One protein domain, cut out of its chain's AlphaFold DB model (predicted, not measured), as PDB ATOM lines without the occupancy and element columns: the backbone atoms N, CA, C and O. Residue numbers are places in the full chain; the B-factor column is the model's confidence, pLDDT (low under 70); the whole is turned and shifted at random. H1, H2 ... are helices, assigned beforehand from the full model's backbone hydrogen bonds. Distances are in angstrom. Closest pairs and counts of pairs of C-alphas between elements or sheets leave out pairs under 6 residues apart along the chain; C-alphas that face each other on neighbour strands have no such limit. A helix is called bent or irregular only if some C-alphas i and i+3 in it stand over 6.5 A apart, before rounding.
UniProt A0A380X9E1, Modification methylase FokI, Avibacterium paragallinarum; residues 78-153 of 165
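Overview. This is residues 78 to 153 of the 165 residues of the protein "Modification methylase FokI" of Avibacterium paragallinarum (UniProt A0A380X9E1). Look first for a long helical hairpin: H3 and H4 lie side by side, their lines only 8 degrees apart, and run opposite ways, with the tight turn between them at one end of the model. At the other end the short helix H2 folds back on the first part of H3, and with the loop of residues 99 to 110 it makes a small head, while the short helix H1 lies aslant on one side of the hairpin. You have 76 printed residues with four named helices in the order H1, H2, H3, H4 and no named strand, and the class is all helix. The whole is compact, with a radius of gyration of the C-alphas of 12.4 A, yet elongated in outline, spanning 36 by 23 by 19 A.

Along the chain. Begin with the longest helix, H3, residues 111 to 129: find C-alpha 111 at (54.254, 48.845, -19.039), and from there the helix runs 27.1 A to C-alpha 129 at (38.794, 34.117, -35.788). Next take H4, residues 135 to 152, where x, y and z climb again over 26.0 A to C-alpha 152 at (43.665, 49.113, -12.974). Then go back to the first printed residue, where H1, residues 78 to 86, begins with C-alpha 78 at (37.190, 29.069, -15.872) and measures 12.3 A from first to last C-alpha. Last comes H2, residues 93 to 98, which measures 7.8 A from first to last C-alpha. None of the four is bent.

Arrangement. H3 is the hub, the helix that touches the other three. Look first at H3 and H4, which touch with 9 pairs of C-alphas within 8 A; the closest are those of Arg 128 and Tyr 138, 6.8 A apart. Their lines stand at a shallow tilt of 8 degrees and they run opposite ways, a helical hairpin. At the other end of H3, residues 111 to 118 alone touch H2, with 12 pairs of C-alphas within 8 A, and the closest C-alphas, those of Phe 95 and Gly 114, are 4.2 A apart. H2 and H3 are a helical hairpin too, running opposite ways at a steep tilt of 40 degrees. Now find Leu 84 and Ile 120, the closest C-alphas of H1 and H3, 5.7 A apart. H1 and H3 only just touch, with 3 pairs of C-alphas within 8 A, and H3 does so with residues 120 to 123 alone. They run opposite ways at a steep tilt of 43 degrees. H1 and H4 are close but not clearly touching, and their closest C-alphas, those of Leu 81 and Leu 141, are 7.9 A apart. H2 is apart from both H1 and H4. Along the backbone of H1, H2, H3 and H4, every O i to N i+4 pair is within hydrogen-bond range.

Size, cuts and confidence. For the size of the whole, look at Asn 105 and Ser 134, whose C-alphas are the two farthest apart in the domain, at 35.9 A. The link from H2 to H3 is long, with 12 residues, 99 to 110, whose C-alphas lie 12 to 19 A from the mean of all C-alphas. The link from H1 to H2 is short, with 6 residues, and the link from H3 to H4 is tight, with 5. The printed part runs from residue 78 to residue 153 without a cut, and its first and last C-alphas are 24.1 A apart. In the B-factor column of this predicted model the mean pLDDT of the printed part is 97.0, and no printed residue is under 70.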
ATOM      1  N   GLU A  78      36.097  29.258 -16.824       97.31
ATOM      2  CA  GLU A  78      37.190  29.069 -15.872       97.31
ATOM      3  C   GLU A  78      38.507  28.754 -16.589       97.31
ATOM      4  O   GLU A  78      39.456  29.524 -16.479       97.31
ATOM      5  N   GLU A  79      38.526  27.718 -17.432       97.94
ATOM      6  CA  GLU A  79      39.716  27.329 -18.207       97.94
ATOM      7  C   GLU A  79      40.176  28.434 -19.174       97.94
ATOM      8  O   GLU A  79      41.373  28.652 -19.363       97.94
ATOM      9  N   LEU A  80      39.226  29.178 -19.757       98.38
ATOM     10  CA  LEU A  80      39.533  30.294 -20.653       98.38
ATOM     11  C   LEU A  80      40.233  31.424 -19.893       98.38
ATOM     12  O   LEU A  80      41.215  31.981 -20.380       98.38
ATOM     13  N   LEU A  81      39.737  31.771 -18.703       98.12
ATOM     14  CA  LEU A  81      40.353  32.794 -17.864       98.12
ATOM     15  C   LEU A  81      41.711  32.344 -17.331       98.12
ATOM     16  O   LEU A  81      42.624  33.165 -17.301       98.12
ATOM     17  N   ASP A  82      41.864  31.079 -16.948       98.38
ATOM     18  CA  ASP A  82      43.145  30.536 -16.493       98.38
ATOM     19  C   ASP A  82      44.210  30.649 -17.591       98.38
ATOM     20  O   ASP A  82      45.304  31.164 -17.340       98.38
ATOM     21  N   GLU A  83      43.872  30.281 -18.833       98.56
ATOM     22  CA  GLU A  83      44.786  30.440 -19.965       98.56
ATOM     23  C   GLU A  83      45.141  31.917 -20.193       98.56
ATOM     24  O   GLU A  83      46.324  32.258 -20.239       98.56
ATOM     25  N   LEU A  84      44.154  32.822 -20.243       98.62
ATOM     26  CA  LEU A  84      44.398  34.263 -20.426       98.62
ATOM     27  C   LEU A  84      45.260  34.866 -19.300       98.62
ATOM     28  O   LEU A  84      46.171  35.667 -19.548       98.62
ATOM     29  N   ASN A  85      45.007  34.464 -18.056       98.00
ATOM     30  CA  ASN A  85      45.756  34.918 -16.888       98.00
ATOM     31  C   ASN A  85      47.189  34.376 -16.872       98.00
ATOM     32  O   ASN A  85      48.071  35.062 -16.356       98.00
ATOM     33  N   SER A  86      47.452  33.229 -17.500       98.44
ATOM     34  CA  SER A  86      48.799  32.652 -17.613       98.44
ATOM     35  C   SER A  86      49.684  33.292 -18.692       98.44
ATOM     36  O   SER A  86      50.895  33.100 -18.665       98.44
ATOM     37  N   LEU A  87      49.113  34.066 -19.625       98.50
ATOM     38  CA  LEU A  87      49.866  34.635 -20.751       98.50
ATOM     39  C   LEU A  87      50.989  35.585 -20.310       98.50
ATOM     40  O   LEU A  87      50.763  36.496 -19.512       98.50
ATOM     41  N   ASP A  88      52.155  35.481 -20.934       98.38
ATOM     42  CA  ASP A  88      53.147  36.549 -20.859       98.38
ATOM     43  C   ASP A  88      52.667  37.787 -21.633       98.38
ATOM     44  O   ASP A  88      51.958  37.691 -22.638       98.38
ATOM     45  N   GLY A  89      53.038  38.974 -21.151       98.25
ATOM     46  CA  GLY A  89      52.695  40.231 -21.812       98.25
ATOM     47  C   GLY A  89      53.421  40.398 -23.151       98.25
ATOM     48  O   GLY A  89      54.586  40.029 -23.288       98.25
ATOM     49  N   VAL A  90      52.760  41.027 -24.126       98.50
ATOM     50  CA  VAL A  90      53.342  41.339 -25.443       98.50
ATOM     51  C   VAL A  90      53.175  42.818 -25.767       98.50
ATOM     52  O   VAL A  90      52.161  43.419 -25.435       98.50
ATOM     53  N   SER A  91      54.155  43.422 -26.436       98.25
ATOM     54  CA  SER A  91      54.015  44.799 -26.919       98.25
ATOM     55  C   SER A  91      53.026  44.854 -28.084       98.25
ATOM     56  O   SER A  91      53.251  44.235 -29.123       98.25
ATOM     57  N   GLY A  92      51.950  45.618 -27.926       97.94
ATOM     58  CA  GLY A  92      50.986  45.895 -28.982       97.94
ATOM     59  C   GLY A  92      50.406  47.303 -28.863       97.94
ATOM     60  O   GLY A  92      51.023  48.210 -28.314       97.94
ATOM     61  N   PHE A  93      49.209  47.496 -29.411       97.94
ATOM     62  CA  PHE A  93      48.558  48.803 -29.478       97.94
ATOM     63  C   PHE A  93      48.352  49.467 -28.106       97.94
ATOM     64  O   PHE A  93      48.559  50.672 -27.980       97.94
ATOM     65  N   ILE A  94      47.952  48.711 -27.079       97.81
ATOM     66  CA  ILE A  94      47.670  49.282 -25.754       97.81
ATOM     67  C   ILE A  94      48.965  49.690 -25.053       97.81
ATOM     68  O   ILE A  94      49.043  50.790 -24.499       97.81
ATOM     69  N   PHE A  95      49.989  48.842 -25.114       98.00
ATOM     70  CA  PHE A  95      51.322  49.177 -24.635       98.00
ATOM     71  C   PHE A  95      51.844  50.436 -25.333       98.00
ATOM     72  O   PHE A  95      52.150  51.422 -24.664       98.00
ATOM     73  N   GLU A  96      51.864  50.443 -26.667       97.94
ATOM     74  CA  GLU A  96      52.468  51.529 -27.434       97.94
ATOM     75  C   GLU A  96      51.741  52.866 -27.262       97.94
ATOM     76  O   GLU A  96      52.393  53.894 -27.124       97.94
ATOM     77  N   GLU A  97      50.408  52.894 -27.243       97.06
ATOM     78  CA  GLU A  97      49.656  54.159 -27.298       97.06
ATOM     79  C   GLU A  97      49.133  54.650 -25.943       97.06
ATOM     80  O   GLU A  97      48.807  55.835 -25.797       97.06
ATOM     81  N   TYR A  98      49.021  53.767 -24.948       95.44
ATOM     82  CA  TYR A  98      48.319  54.066 -23.693       95.44
ATOM     83  C   TYR A  98      49.129  53.762 -22.428       95.44
ATOM     84  O   TYR A  98      48.635  54.051 -21.335       95.44
ATOM     85  N   SER A  99      50.347  53.229 -22.547       95.69
ATOM     86  CA  SER A  99      51.108  52.733 -21.393       95.69
ATOM     87  C   SER A  99      52.463  53.414 -21.207       95.69
ATOM     88  O   SER A  99      53.025  54.010 -22.132       95.69
ATOM     89  N   GLU A 100      52.988  53.310 -19.983       93.94
ATOM     90  CA  GLU A 100      54.359  53.696 -19.643       93.94
ATOM     91  C   GLU A 100      55.358  53.050 -20.612       93.94
ATOM     92  O   GLU A 100      55.211  51.884 -20.976       93.94
ATOM     93  N   ASN A 101      56.378  53.811 -21.020       94.44
ATOM     94  CA  ASN A 101      57.441  53.385 -21.941       94.44
ATOM     95  C   ASN A 101      56.986  52.990 -23.363       94.44
ATOM     96  O   ASN A 101      57.829  52.607 -24.174       94.44
ATOM     97  N   GLY A 102      55.697  53.118 -23.694       94.44
ATOM     98  CA  GLY A 102      55.202  53.015 -25.066       94.44
ATOM     99  C   GLY A 102      55.470  54.281 -25.883       94.44
ATOM    100  O   GLY A 102      55.731  55.356 -25.333       94.44
ATOM    101  N   ARG A 103      55.349  54.188 -27.212       95.94
ATOM    102  CA  ARG A 103      55.506  55.319 -28.149       95.94
ATOM    103  C   ARG A 103      54.708  56.577 -27.779       95.94
ATOM    104  O   ARG A 103      55.226  57.687 -27.890       95.94
ATOM    105  N   GLY A 104      53.451  56.419 -27.375       91.25
ATOM    106  CA  GLY A 104      52.555  57.504 -26.974       91.25
ATOM    107  C   GLY A 104      52.899  58.108 -25.611       91.25
ATOM    108  O   GLY A 104      52.388  59.180 -25.283       91.25
ATOM    109  N   ASN A 105      53.757  57.433 -24.835       85.88
ATOM    110  CA  ASN A 105      54.243  57.826 -23.514       85.88
ATOM    111  C   ASN A 105      53.121  58.316 -22.580       85.88
ATOM    112  O   ASN A 105      53.226  59.357 -21.921       85.88
ATOM    113  N   ARG A 106      52.000  57.588 -22.577       89.94
ATOM    114  CA  ARG A 106      50.834  57.890 -21.743       89.94
ATOM    115  C   ARG A 106      50.874  57.037 -20.492       89.94
ATOM    116  O   ARG A 106      51.239  55.878 -20.541       89.94
ATOM    117  N   LEU A 107      50.431  57.588 -19.373       91.88
ATOM    118  CA  LEU A 107      50.502  56.906 -18.083       91.88
ATOM    119  C   LEU A 107      49.165  56.263 -17.696       91.88
ATOM    120  O   LEU A 107      48.858  56.225 -16.510       91.88
ATOM    121  N   TYR A 108      48.330  55.829 -18.658       92.38
ATOM    122  CA  TYR A 108      47.034  55.213 -18.324       92.38
ATOM    123  C   TYR A 108      47.223  53.809 -17.751       92.38
ATOM    124  O   TYR A 108      46.479  53.416 -16.857       92.38
ATOM    125  N   PHE A 109      48.243  53.088 -18.217       95.25
ATOM    126  CA  PHE A 109      48.638  51.779 -17.708       95.25
ATOM    127  C   PHE A 109      50.147  51.739 -17.450       95.25
ATOM    128  O   PHE A 109      50.916  52.442 -18.108       95.25
ATOM    129  N   SER A 110      50.581  50.893 -16.513       96.00
ATOM    130  CA  SER A 110      51.994  50.514 -16.428       96.00
ATOM    131  C   SER A 110      52.403  49.725 -17.673       96.00
ATOM    132  O   SER A 110      51.555  49.148 -18.357       96.00
ATOM    133  N   GLU A 111      53.705  49.653 -17.943       96.50
ATOM    134  CA  GLU A 111      54.254  48.845 -19.039       96.50
ATOM    135  C   GLU A 111      53.770  47.384 -18.974       96.50
ATOM    136  O   GLU A 111      53.308  46.833 -19.974       96.50
ATOM    137  N   GLU A 112      53.824  46.777 -17.786       97.56
ATOM    138  CA  GLU A 112      53.371  45.403 -17.539       97.56
ATOM    139  C   GLU A 112      51.886  45.225 -17.877       97.56
ATOM    140  O   GLU A 112      51.519  44.326 -18.637       97.56
ATOM    141  N   ASN A 113      51.031  46.119 -17.372       97.88
ATOM    142  CA  ASN A 113      49.589  46.045 -17.589       97.88
ATOM    143  C   ASN A 113      49.224  46.272 -19.058       97.88
ATOM    144  O   ASN A 113      48.398  45.541 -19.599       97.88
ATOM    145  N   GLY A 114      49.867  47.235 -19.723       98.00
ATOM    146  CA  GLY A 114      49.671  47.483 -21.149       98.00
ATOM    147  C   GLY A 114      49.971  46.251 -21.996       98.00
ATOM    148  O   GLY A 114      49.138  45.820 -22.795       98.00
ATOM    149  N   LYS A 115      51.128  45.626 -21.745       98.56
ATOM    150  CA  LYS A 115      51.549  44.400 -22.433       98.56
ATOM    151  C   LYS A 115      50.638  43.210 -22.133       98.56
ATOM    152  O   LYS A 115      50.353  42.402 -23.019       98.56
ATOM    153  N   LYS A 116      50.157  43.092 -20.894       98.62
ATOM    154  CA  LYS A 116      49.217  42.038 -20.490       98.62
ATOM    155  C   LYS A 116      47.855  42.200 -21.170       98.62
ATOM    156  O   LYS A 116      47.312  41.216 -21.670       98.62
ATOM    157  N   ILE A 117      47.329  43.426 -21.253       98.62
ATOM    158  CA  ILE A 117      46.085  43.724 -21.980       98.62
ATOM    159  C   ILE A 117      46.239  43.365 -23.462       98.62
ATOM    160  O   ILE A 117      45.346  42.732 -24.024       98.62
ATOM    161  N   ASP A 118      47.363  43.729 -24.089       98.75
ATOM    162  CA  ASP A 118      47.640  43.382 -25.485       98.75
ATOM    163  C   ASP A 118      47.675  41.866 -25.718       98.75
ATOM    164  O   ASP A 118      47.040  41.385 -26.657       98.75
ATOM    165  N   ALA A 119      48.346  41.107 -24.847       98.81
ATOM    166  CA  ALA A 119      48.398  39.649 -24.949       98.81
ATOM    167  C   ALA A 119      46.998  39.028 -24.877       98.81
ATOM    168  O   ALA A 119      46.623  38.222 -25.732       98.81
ATOM    169  N   ILE A 120      46.199  39.454 -23.896       98.81
ATOM    170  CA  ILE A 120      44.850  38.927 -23.675       98.81
ATOM    171  C   ILE A 120      43.927  39.275 -24.844       98.81
ATOM    172  O   ILE A 120      43.271  38.381 -25.378       98.81
ATOM    173  N   ARG A 121      43.880  40.541 -25.291       98.56
ATOM    174  CA  ARG A 121      42.986  40.919 -26.401       98.56
ATOM    175  C   ARG A 121      43.355  40.186 -27.692       98.56
ATOM    176  O   ARG A 121      42.465  39.745 -28.402       98.56
ATOM    177  N   LEU A 122      44.649  40.016 -27.987       98.69
ATOM    178  CA  LEU A 122      45.096  39.321 -29.196       98.69
ATOM    179  C   LEU A 122      44.721  37.839 -29.148       98.69
ATOM    180  O   LEU A 122      44.296  37.282 -30.157       98.69
ATOM    181  N   LYS A 123      44.829  37.213 -27.973       98.81
ATOM    182  CA  LYS A 123      44.401  35.829 -27.766       98.81
ATOM    183  C   LYS A 123      42.888  35.664 -27.935       98.81
ATOM    184  O   LYS A 123      42.466  34.724 -28.602       98.81
ATOM    185  N   ILE A 124      42.086  36.584 -27.390       98.75
ATOM    186  CA  ILE A 124      40.623  36.579 -27.556       98.75
ATOM    187  C   ILE A 124      40.236  36.719 -29.037       98.75
ATOM    188  O   ILE A 124      39.406  35.943 -29.511       98.75
ATOM    189  N   GLU A 125      40.856  37.644 -29.778       98.44
ATOM    190  CA  GLU A 125      40.601  37.804 -31.219       98.44
ATOM    191  C   GLU A 125      41.022  36.564 -32.014       98.44
ATOM    192  O   GLU A 125      40.256  36.063 -32.832       98.44
ATOM    193  N   ASN A 126      42.193  35.987 -31.728       98.69
ATOM    194  CA  ASN A 126      42.621  34.757 -32.391       98.69
ATOM    195  C   ASN A 126      41.634  33.603 -32.153       98.69
ATOM    196  O   ASN A 126      41.268  32.885 -33.086       98.69
ATOM    197  N   TRP A 127      41.171  33.432 -30.917       98.69
ATOM    198  CA  TRP A 127      40.154  32.438 -30.600       98.69
ATOM    199  C   TRP A 127      38.820  32.708 -31.307       98.69
ATOM    200  O   TRP A 127      38.136  31.768 -31.711       98.69
ATOM    201  N   ARG A 128      38.451  33.978 -31.492       98.00
ATOM    202  CA  ARG A 128      37.266  34.366 -32.260       98.00
ATOM    203  C   ARG A 128      37.405  33.996 -33.737       98.00
ATOM    204  O   ARG A 128      36.517  33.349 -34.281       98.00
ATOM    205  N   GLU A 129      38.516  34.369 -34.366       98.19
ATOM    206  CA  GLU A 129      38.794  34.117 -35.788       98.19
ATOM    207  C   GLU A 129      38.898  32.623 -36.117       98.19
ATOM    208  O   GLU A 129      38.520  32.184 -37.203       98.19
ATOM    209  N   THR A 130      39.378  31.825 -35.163       98.31
ATOM    210  CA  THR A 130      39.506  30.367 -35.294       98.31
ATOM    211  C   THR A 130      38.242  29.599 -34.888       98.31
ATOM    212  O   THR A 130      38.251  28.370 -34.909       98.31
ATOM    213  N   ASN A 131      37.142  30.295 -34.565       97.81
ATOM    214  CA  ASN A 131      35.884  29.717 -34.064       97.81
ATOM    215  C   ASN A 131      36.051  28.856 -32.797       97.81
ATOM    216  O   ASN A 131      35.289  27.916 -32.572       97.81
ATOM    217  N   TYR A 132      37.041  29.172 -31.960       98.25
ATOM    218  CA  TYR A 132      37.268  28.499 -30.680       98.25
ATOM    219  C   TYR A 132      36.281  28.957 -29.592       98.25
ATOM    220  O   TYR A 132      35.983  28.207 -28.666       98.25
ATOM    221  N   LEU A 133      35.748  30.180 -29.704       97.88
ATOM    222  CA  LEU A 133      34.765  30.737 -28.768       97.88
ATOM    223  C   LEU A 133      33.366  30.773 -29.376       97.88
ATOM    224  O   LEU A 133      33.182  31.168 -30.527       97.88
ATOM    225  N   SER A 134      32.365  30.497 -28.542       97.50
ATOM    226  CA  SER A 134      30.995  30.944 -28.812       97.50
ATOM    227  C   SER A 134      30.873  32.473 -28.724       97.50
ATOM    228  O   SER A 134      31.689  33.146 -28.086       97.50
ATOM    229  N   ASP A 135      29.806  33.038 -29.301       97.31
ATOM    230  CA  ASP A 135      29.488  34.470 -29.179       97.31
ATOM    231  C   ASP A 135      29.392  34.923 -27.719       97.31
ATOM    232  O   ASP A 135      29.980  35.940 -27.344       97.31
ATOM    233  N   SER A 136      28.708  34.146 -26.877       97.81
ATOM    234  CA  SER A 136      28.556  34.470 -25.460       97.81
ATOM    235  C   SER A 136      29.892  34.505 -24.728       97.81
ATOM    236  O   SER A 136      30.136  35.455 -23.985       97.81
ATOM    237  N   GLN A 137      30.775  33.528 -24.970       98.38
ATOM    238  CA  GLN A 137      32.117  33.510 -24.379       98.38
ATOM    239  C   GLN A 137      32.964  34.681 -24.878       98.38
ATOM    240  O   GLN A 137      33.604  35.349 -24.074       98.38
ATOM    241  N   TYR A 138      32.932  34.982 -26.175       98.56
ATOM    242  CA  TYR A 138      33.680  36.099 -26.746       98.56
ATOM    243  C   TYR A 138      33.306  37.441 -26.100       98.56
ATOM    244  O   TYR A 138      34.175  38.144 -25.579       98.56
ATOM    245  N   TYR A 139      32.011  37.773 -26.047       98.44
ATOM    246  CA  TYR A 139      31.565  39.017 -25.414       98.44
ATOM    247  C   TYR A 139      31.766  39.015 -23.897       98.44
ATOM    248  O   TYR A 139      32.058  40.068 -23.327       98.44
ATOM    249  N   PHE A 140      31.662  37.858 -23.238       98.56
ATOM    250  CA  PHE A 140      31.993  37.728 -21.820       98.56
ATOM    251  C   PHE A 140      33.466  38.058 -21.556       98.56
ATOM    252  O   PHE A 140      33.755  38.894 -20.703       98.56
ATOM    253  N   LEU A 141      34.394  37.467 -22.313       98.69
ATOM    254  CA  LEU A 141      35.831  37.676 -22.136       98.69
ATOM    255  C   LEU A 141      36.248  39.118 -22.454       98.69
ATOM    256  O   LEU A 141      36.984  39.720 -21.674       98.69
ATOM    257  N   LEU A 142      35.734  39.709 -23.540       98.38
ATOM    258  CA  LEU A 142      35.996  41.119 -23.846       98.38
ATOM    259  C   LEU A 142      35.426  42.060 -22.780       98.38
ATOM    260  O   LEU A 142      36.109  42.994 -22.362       98.38
ATOM    261  N   CYS A 143      34.202  41.815 -22.304       98.19
ATOM    262  CA  CYS A 143      33.614  42.600 -21.220       98.19
ATOM    263  C   CYS A 143      34.459  42.501 -19.941       98.19
ATOM    264  O   CYS A 143      34.723  43.519 -19.301       98.19
ATOM    265  N   SER A 144      34.918  41.298 -19.591       98.06
ATOM    266  CA  SER A 144      35.803  41.057 -18.447       98.06
ATOM    267  C   SER A 144      37.144  41.778 -18.591       98.06
ATOM    268  O   SER A 144      37.620  42.369 -17.619       98.06
ATOM    269  N   LEU A 145      37.732  41.798 -19.794       98.38
ATOM    270  CA  LEU A 145      38.963  42.538 -20.068       98.38
ATOM    271  C   LEU A 145      38.758  44.049 -19.914       98.38
ATOM    272  O   LEU A 145      39.563  44.698 -19.253       98.38
ATOM    273  N   LEU A 146      37.679  44.604 -20.477       97.19
ATOM    274  CA  LEU A 146      37.363  46.036 -20.381       97.19
ATOM    275  C   LEU A 146      37.163  46.480 -18.925       97.19
ATOM    276  O   LEU A 146      37.742  47.477 -18.498       97.19
ATOM    277  N   GLU A 147      36.381  45.725 -18.151       96.06
ATOM    278  CA  GLU A 147      36.166  45.990 -16.723       96.06
ATOM    279  C   GLU A 147      37.462  45.880 -15.913       96.06
ATOM    280  O   GLU A 147      37.727  46.709 -15.040       96.06
ATOM    281  N   SER A 148      38.293  44.877 -16.211       96.38
ATOM    282  CA  SER A 148      39.571  44.685 -15.521       96.38
ATOM    283  C   SER A 148      40.552  45.807 -15.841       96.38
ATOM    284  O   SER A 148      41.155  46.349 -14.918       96.38
ATOM    285  N   ALA A 149      40.664  46.197 -17.115       95.69
ATOM    286  CA  ALA A 149      41.514  47.295 -17.560       95.69
ATOM    287  C   ALA A 149      41.100  48.620 -16.905       95.69
ATOM    288  O   ALA A 149      41.941  49.306 -16.333       95.69
ATOM    289  N   ASP A 150      39.807  48.955 -16.899       93.12
ATOM    290  CA  ASP A 150      39.307  50.168 -16.239       93.12
ATOM    291  C   ASP A 150      39.621  50.198 -14.734       93.12
ATOM    292  O   ASP A 150      39.993  51.239 -14.196       93.12
ATOM    293  N   LYS A 151      39.538  49.050 -14.053       92.31
ATOM    294  CA  LYS A 151      39.826  48.946 -12.615       92.31
ATOM    295  C   LYS A 151      41.292  49.224 -12.266       92.31
ATOM    296  O   LYS A 151      41.565  49.690 -11.161       92.31
ATOM    297  N   ILE A 152      42.219  48.912 -13.169       92.81
ATOM    298  CA  ILE A 152      43.665  49.113 -12.974       92.81
ATOM    299  C   ILE A 152      44.197  50.369 -13.674       92.81
ATOM    300  O   ILE A 152      45.386  50.669 -13.563       92.81
ATOM    301  N   ALA A 153      43.347  51.088 -14.411       90.56
ATOM    302  CA  ALA A 153      43.739  52.296 -15.118       90.56
ATOM    303  C   ALA A 153      44.138  53.394 -14.123       90.56
ATOM    304  O   ALA A 153      43.437  53.679 -13.151       90.56
TER     305      ALA A 153